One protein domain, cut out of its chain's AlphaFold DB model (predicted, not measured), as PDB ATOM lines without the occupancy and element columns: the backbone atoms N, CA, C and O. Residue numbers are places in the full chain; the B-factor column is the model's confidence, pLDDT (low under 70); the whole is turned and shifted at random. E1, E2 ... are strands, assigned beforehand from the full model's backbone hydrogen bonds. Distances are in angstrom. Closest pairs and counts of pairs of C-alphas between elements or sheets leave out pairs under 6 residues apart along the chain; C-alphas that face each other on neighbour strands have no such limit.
ATOM      1  N   ILE A 190     120.738   1.873  46.711       86.56
ATOM      2  CA  ILE A 190     120.048   0.718  47.300       86.56
ATOM      3  C   ILE A 190     120.848   0.159  48.475       86.56
ATOM      4  O   ILE A 190     122.081   0.237  48.481       86.56
ATOM      5  N   ASP A 191     120.136  -0.451  49.416       89.69
ATOM      6  CA  ASP A 191     120.722  -1.208  50.520       89.69
ATOM      7  C   ASP A 191     121.286  -2.547  50.018       89.69
ATOM      8  O   ASP A 191     120.774  -3.138  49.062       89.69
ATOM      9  N   LEU A 192     122.362  -3.034  50.645       90.06
ATOM     10  CA  LEU A 192     123.068  -4.253  50.225       90.06
ATOM     11  C   LEU A 192     123.209  -5.220  51.396       90.06
ATOM     12  O   LEU A 192     123.838  -4.880  52.391       90.06
ATOM     13  N   GLY A 193     122.686  -6.437  51.290       90.50
ATOM     14  CA  GLY A 193     122.822  -7.415  52.366       90.50
ATOM     15  C   GLY A 193     121.928  -8.630  52.206       90.50
ATOM     16  O   GLY A 193     121.392  -8.879  51.126       90.50
ATOM     17  N   PHE A 194     121.761  -9.355  53.308       90.00
ATOM     18  CA  PHE A 194     120.934 -10.553  53.392       90.00
ATOM     19  C   PHE A 194     120.003 -10.468  54.599       90.00
ATOM     20  O   PHE A 194     120.356  -9.908  55.640       90.00
ATOM     21  N   TYR A 195     118.822 -11.062  54.467       91.94
ATOM     22  CA  TYR A 195     117.854 -11.191  55.547       91.94
ATOM     23  C   TYR A 195     117.160 -12.550  55.484       91.94
ATOM     24  O   TYR A 195     117.090 -13.177  54.427       91.94
ATOM     25  N   GLY A 196     116.642 -12.993  56.624       92.31
ATOM     26  CA  GLY A 196     115.857 -14.214  56.757       92.31
ATOM     27  C   GLY A 196     114.539 -13.953  57.475       92.31
ATOM     28  O   GLY A 196     114.472 -13.116  58.375       92.31
ATOM     29  N   LEU A 197     113.500 -14.687  57.071       93.12
ATOM     30  CA  LEU A 197     112.238 -14.802  57.798       93.12
ATOM     31  C   LEU A 197     112.398 -15.846  58.908       93.12
ATOM     32  O   LEU A 197     112.845 -16.964  58.659       93.12
ATOM     33  N   TYR A 198     111.963 -15.507  60.114       94.19
ATOM     34  CA  TYR A 198     111.804 -16.438  61.221       94.19
ATOM     35  C   TYR A 198     110.442 -16.235  61.890       94.19
ATOM     36  O   TYR A 198     109.757 -15.236  61.672       94.19
ATOM     37  N   ASN A 199     110.026 -17.209  62.699       93.06
ATOM     38  CA  ASN A 199     108.750 -17.159  63.400       93.06
ATOM     39  C   ASN A 199     108.926 -17.601  64.857       93.06
ATOM     40  O   ASN A 199     109.273 -18.749  65.125       93.06
ATOM     41  N   ASP A 200     108.667 -16.686  65.790       89.94
ATOM     42  CA  ASP A 200     108.707 -16.914  67.242       89.94
ATOM     43  C   ASP A 200     107.333 -16.675  67.906       89.94
ATOM     44  O   ASP A 200     107.231 -16.334  69.086       89.94
ATOM     45  N   GLY A 201     106.256 -16.845  67.131       91.81
ATOM     46  CA  GLY A 201     104.885 -16.464  67.490       91.81
ATOM     47  C   GLY A 201     104.246 -15.486  66.496       91.81
ATOM     48  O   GLY A 201     103.025 -15.328  66.487       91.81
ATOM     49  N   SER A 202     105.054 -14.872  65.630       93.88
ATOM     50  CA  SER A 202     104.652 -14.094  64.452       93.88
ATOM     51  C   SER A 202     105.802 -14.051  63.446       93.88
ATOM     52  O   SER A 202     106.953 -14.185  63.851       93.88
ATOM     53  N   ASP A 203     105.502 -13.804  62.172       95.69
ATOM     54  CA  ASP A 203     106.524 -13.615  61.139       95.69
ATOM     55  C   ASP A 203     107.368 -12.369  61.432       95.69
ATOM     56  O   ASP A 203     106.839 -11.268  61.627       95.69
ATOM     57  N   LYS A 204     108.685 -12.565  61.490       93.69
ATOM     58  CA  LYS A 204     109.686 -11.537  61.772       93.69
ATOM     59  C   LYS A 204     110.908 -11.731  60.892       93.69
ATOM     60  O   LYS A 204     111.185 -12.835  60.438       93.69
ATOM     61  N   TYR A 205     111.669 -10.666  60.688       92.94
ATOM     62  CA  TYR A 205     112.879 -10.707  59.881       92.94
ATOM     63  C   TYR A 205     114.095 -10.270  60.690       92.94
ATOM     64  O   TYR A 205     114.016  -9.358  61.518       92.94
ATOM     65  N   ALA A 206     115.219 -10.922  60.417       93.31
ATOM     66  CA  ALA A 206     116.533 -10.590  60.950       93.31
ATOM     67  C   ALA A 206     117.572 -10.650  59.829       93.31
ATOM     68  O   ALA A 206     117.371 -11.341  58.825       93.31
ATOM     69  N   GLY A 207     118.681  -9.936  59.981       92.88
ATOM     70  CA  GLY A 207     119.721  -9.934  58.959       92.88
ATOM     71  C   GLY A 207     120.828  -8.916  59.175       92.88
ATOM     72  O   GLY A 207     120.907  -8.244  60.206       92.88
ATOM     73  N   LEU A 208     121.672  -8.807  58.152       92.12
ATOM     74  CA  LEU A 208     122.796  -7.885  58.069       92.12
ATOM     75  C   LEU A 208     122.742  -7.166  56.722       92.12
ATOM     76  O   LEU A 208     122.727  -7.809  55.670       92.12
ATOM     77  N   PHE A 209     122.750  -5.837  56.746       90.75
ATOM     78  CA  PHE A 209     122.771  -5.038  55.526       90.75
ATOM     79  C   PHE A 209     123.566  -3.750  55.689       90.75
ATOM     80  O   PHE A 209     123.629  -3.173  56.770       90.75
ATOM     81  N   ARG A 210     124.156  -3.286  54.592       90.19
ATOM     82  CA  ARG A 210     124.672  -1.936  54.423       90.19
ATOM     83  C   ARG A 210     123.509  -1.003  54.110       90.19
ATOM     84  O   ARG A 210     122.880  -1.152  53.063       90.19
ATOM     85  N   ASP A 211     123.283  -0.039  54.988       87.56
ATOM     86  CA  ASP A 211     122.268   0.997  54.852       87.56
ATOM     87  C   ASP A 211     122.848   2.206  54.118       87.56
ATOM     88  O   ASP A 211     123.674   2.950  54.657       87.56
ATOM     89  N   GLN A 212     122.424   2.401  52.874       87.56
ATOM     90  CA  GLN A 212     122.870   3.521  52.053       87.56
ATOM     91  C   GLN A 212     122.425   4.871  52.635       87.56
ATOM     92  O   GLN A 212     123.164   5.856  52.553       87.56
ATOM     93  N   SER A 213     121.250   4.913  53.263       84.12
ATOM     94  CA  SER A 213     120.669   6.136  53.816       84.12
ATOM     95  C   SER A 213     121.377   6.617  55.089       84.12
ATOM     96  O   SER A 213     121.362   7.810  55.392       84.12
ATOM     97  N   ASP A 214     122.066   5.713  55.792       83.50
ATOM     98  CA  ASP A 214     122.847   5.989  57.003       83.50
ATOM     99  C   ASP A 214     124.355   5.956  56.719       83.50
ATOM    100  O   ASP A 214     125.128   5.231  57.344       83.50
ATOM    101  N   SER A 215     124.775   6.735  55.717       82.56
ATOM    102  CA  SER A 215     126.182   6.877  55.303       82.56
ATOM    103  C   SER A 215     126.872   5.555  54.935       82.56
ATOM    104  O   SER A 215     128.091   5.438  55.047       82.56
ATOM    105  N   GLY A 216     126.112   4.550  54.496       82.81
ATOM    106  CA  GLY A 216     126.658   3.253  54.115       82.81
ATOM    107  C   GLY A 216     127.074   2.372  55.290       82.81
ATOM    108  O   GLY A 216     127.946   1.522  55.111       82.81
ATOM    109  N   LYS A 217     126.510   2.575  56.486       86.56
ATOM    110  CA  LYS A 217     126.817   1.763  57.672       86.56
ATOM    111  C   LYS A 217     126.205   0.370  57.573       86.56
ATOM    112  O   LYS A 217     125.057   0.217  57.166       86.56
ATOM    113  N   PHE A 218     126.948  -0.643  58.011       89.56
ATOM    114  CA  PHE A 218     126.395  -1.981  58.201       89.56
ATOM    115  C   PHE A 218     125.552  -2.037  59.477       89.56
ATOM    116  O   PHE A 218     125.961  -1.552  60.534       89.56
ATOM    117  N   LYS A 219     124.361  -2.625  59.373       88.38
ATOM    118  CA  LYS A 219     123.381  -2.761  60.447       88.38
ATOM    119  C   LYS A 219     123.011  -4.221  60.628       88.38
ATOM    120  O   LYS A 219     122.547  -4.873  59.694       88.38
ATOM    121  N   LEU A 220     123.178  -4.689  61.860       91.69
ATOM    122  CA  LEU A 220     122.617  -5.944  62.330       91.69
ATOM    123  C   LEU A 220     121.243  -5.660  62.955       91.69
ATOM    124  O   LEU A 220     121.132  -4.811  63.847       91.69
ATOM    125  N   PHE A 221     120.202  -6.340  62.483       91.69
ATOM    126  CA  PHE A 221     118.826  -6.101  62.920       91.69
ATOM    127  C   PHE A 221     118.086  -7.398  63.228       91.69
ATOM    128  O   PHE A 221     118.389  -8.450  62.666       91.69
ATOM    129  N   ASP A 222     117.101  -7.294  64.115       92.19
ATOM    130  CA  ASP A 222     116.250  -8.406  64.520       92.19
ATOM    131  C   ASP A 222     114.852  -7.911  64.916       92.19
ATOM    132  O   ASP A 222     114.691  -6.848  65.515       92.19
ATOM    133  N   GLY A 223     113.829  -8.691  64.575       90.38
ATOM    134  CA  GLY A 223     112.472  -8.521  65.081       90.38
ATOM    135  C   GLY A 223     111.606  -7.511  64.336       90.38
ATOM    136  O   GLY A 223     110.548  -7.127  64.841       90.38
ATOM    137  N   ILE A 224     112.004  -7.072  63.136       89.25
ATOM    138  CA  ILE A 224     111.099  -6.292  62.276       89.25
ATOM    139  C   ILE A 224     109.981  -7.194  61.740       89.25
ATOM    140  O   ILE A 224     110.195  -8.373  61.482       89.25
ATOM    141  N   THR A 225     108.783  -6.643  61.560       89.50
ATOM    142  CA  THR A 225     107.590  -7.396  61.114       89.50
ATOM    143  C   THR A 225     107.223  -7.133  59.653       89.50
ATOM    144  O   THR A 225     106.420  -7.856  59.070       89.50
ATOM    145  N   SER A 226     107.817  -6.105  59.046       87.38
ATOM    146  CA  SER A 226     107.735  -5.831  57.614       87.38
ATOM    147  C   SER A 226     108.941  -6.427  56.900       87.38
ATOM    148  O   SER A 226     110.072  -6.216  57.337       87.38
ATOM    149  N   GLU A 227     108.699  -7.113  55.788       88.38
ATOM    150  CA  GLU A 227     109.758  -7.634  54.925       88.38
ATOM    151  C   GLU A 227     110.657  -6.488  54.415       88.38
ATOM    152  O   GLU A 227     110.130  -5.473  53.938       88.38
ATOM    153  N   PRO A 228     111.994  -6.607  54.528       86.12
ATOM    154  CA  PRO A 228     112.927  -5.636  53.965       86.12
ATOM    155  C   PRO A 228     112.693  -5.376  52.473       86.12
ATOM    156  O   PRO A 228     112.530  -6.301  51.679       86.12
ATOM    157  N   SER A 229     112.724  -4.101  52.082       79.31
ATOM    158  CA  SER A 229     112.610  -3.669  50.683       79.31
ATOM    159  C   SER A 229     113.952  -3.175  50.136       79.31
ATOM    160  O   SER A 229     114.905  -2.985  50.881       79.31
ATOM    161  N   THR A 230     114.026  -2.908  48.830       67.06
ATOM    162  CA  THR A 230     115.260  -2.474  48.147       67.06
ATOM    163  C   THR A 230     115.763  -1.076  48.523       67.06
ATOM    164  O   THR A 230     116.849  -0.697  48.089       67.06
ATOM    165  N   THR A 231     114.982  -0.281  49.264       61.25
ATOM    166  CA  THR A 231     115.298   1.139  49.535       61.25
ATOM    167  C   THR A 231     115.067   1.597  50.971       61.25
ATOM    168  O   THR A 231     115.493   2.698  51.303       61.25
ATOM    169  N   VAL A 232     114.373   0.816  51.806       57.03
ATOM    170  CA  VAL A 232     114.125   1.170  53.209       57.03
ATOM    171  C   VAL A 232     113.884  -0.106  54.021       57.03
ATOM    172  O   VAL A 232     112.815  -0.714  53.918       57.03
ATOM    173  N   ALA A 233     114.838  -0.478  54.870       59.62
ATOM    174  CA  ALA A 233     114.541  -1.181  56.111       59.62
ATOM    175  C   ALA A 233     114.712  -0.168  57.249       59.62
ATOM    176  O   ALA A 233     115.818   0.058  57.738       59.62
ATOM    177  N   ASP A 234     113.622   0.490  57.650       66.12
ATOM    178  CA  ASP A 234     113.636   1.318  58.855       66.12
ATOM    179  C   ASP A 234     113.754   0.390  60.071       66.12
ATOM    180  O   ASP A 234     112.771  -0.067  60.650       66.12
ATOM    181  N   VAL A 235     114.996   0.060  60.413       74.94
ATOM    182  CA  VAL A 235     115.353  -0.760  61.572       74.94
ATOM    183  C   VAL A 235     115.540   0.099  62.824       74.94
ATOM    184  O   VAL A 235     116.175  -0.337  63.789       74.94
ATOM    185  N   SER A 236     115.038   1.343  62.827       68.12
ATOM    186  CA  SER A 236     115.186   2.250  63.963       68.12
ATOM    187  C   SER A 236     114.482   1.681  65.206       68.12
ATOM    188  O   SER A 236     113.267   1.697  65.354       68.12
ATOM    189  N   GLY A 237     115.290   1.121  66.110       70.06
ATOM    190  CA  GLY A 237     114.840   0.482  67.354       70.06
ATOM    191  C   GLY A 237     115.003  -1.040  67.398       70.06
ATOM    192  O   GLY A 237     115.027  -1.595  68.490       70.06
ATOM    193  N   ASN A 238     115.221  -1.694  66.257       80.69
ATOM    194  CA  ASN A 238     115.278  -3.153  66.126       80.69
ATOM    195  C   ASN A 238     116.698  -3.635  65.787       80.69
ATOM    196  O   ASN A 238     116.929  -4.303  64.782       80.69
ATOM    197  N   LYS A 239     117.679  -3.239  66.605       84.06
ATOM    198  CA  LYS A 239     119.079  -3.665  66.449       84.06
ATOM    199  C   LYS A 239     119.276  -5.037  67.088       84.06
ATOM    200  O   LYS A 239     118.832  -5.234  68.216       84.06
ATOM    201  N   ALA A 240     119.963  -5.945  66.400       86.44
ATOM    202  CA  ALA A 240     120.297  -7.240  66.986       86.44
ATOM    203  C   ALA A 240     121.561  -7.162  67.852       86.44
ATOM    204  O   ALA A 240     122.377  -6.244  67.726       86.44
TER     205      ALA A 240
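What this domain is: This is residues 190 to 240 of the 805 residues of an uncharacterized protein of Rickettsiales bacterium (UniProt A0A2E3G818). A single sheet of three antiparallel strands is bent into a shallow trough, and the long unnamed stretch after it folds back so that residues 226 to 235 cover the hollow face, while the last residues run beside edge strand E3. The printed part has 51 residues with no named helix and three named strands, E1, E2 and E3 in order along the chain and in the same order across the sheet. The class is all strand, though under half of the residues, 25 of 51, are in named elements. The whole is compact, with a radius of gyration of the C-alphas of 10.3 A, and elongated, spanning 34 by 18 by 14 A.

Where its parts are: E1, residues 192 to 199, begins with C-alpha 192 at (123.068, -4.253, 50.225) and measures 23.3 A from first to last C-alpha. E2, residues 203 to 211, measures 22.4 A and bends by 70 degrees at residue 208. E3, residues 217 to 224, measures 18.3 A, bends by 52 degrees at residue 220 and ends with C-alpha 224 at (111.099, -6.292, 62.276).

How they stand to each other: E1, E2 and E3 form a meander, each strand the antiparallel neighbour of the one before, with E1 and E3 as edge strands. E1 and E2 are a hairpin with a tight link, their directions at 166 degrees; N 196 and O 206 are 2.8 A apart, within hydrogen-bond range. E2 and E3 are a hairpin with a tight link, at 174 degrees; N 219 and O 209 are within range at 2.8 A. The sheet is twisted, its C-alphas up to 4.4 A off the best plane.

The domain as a whole: The C-alphas farthest apart, those of Gly 201 and Ser 215, are 33.9 A apart. The printed part has no cut. Residues 225 to 240 hold no named element. Mean pLDDT of the printed part is 85.5; residues 230 to 234 and 236 are under 70.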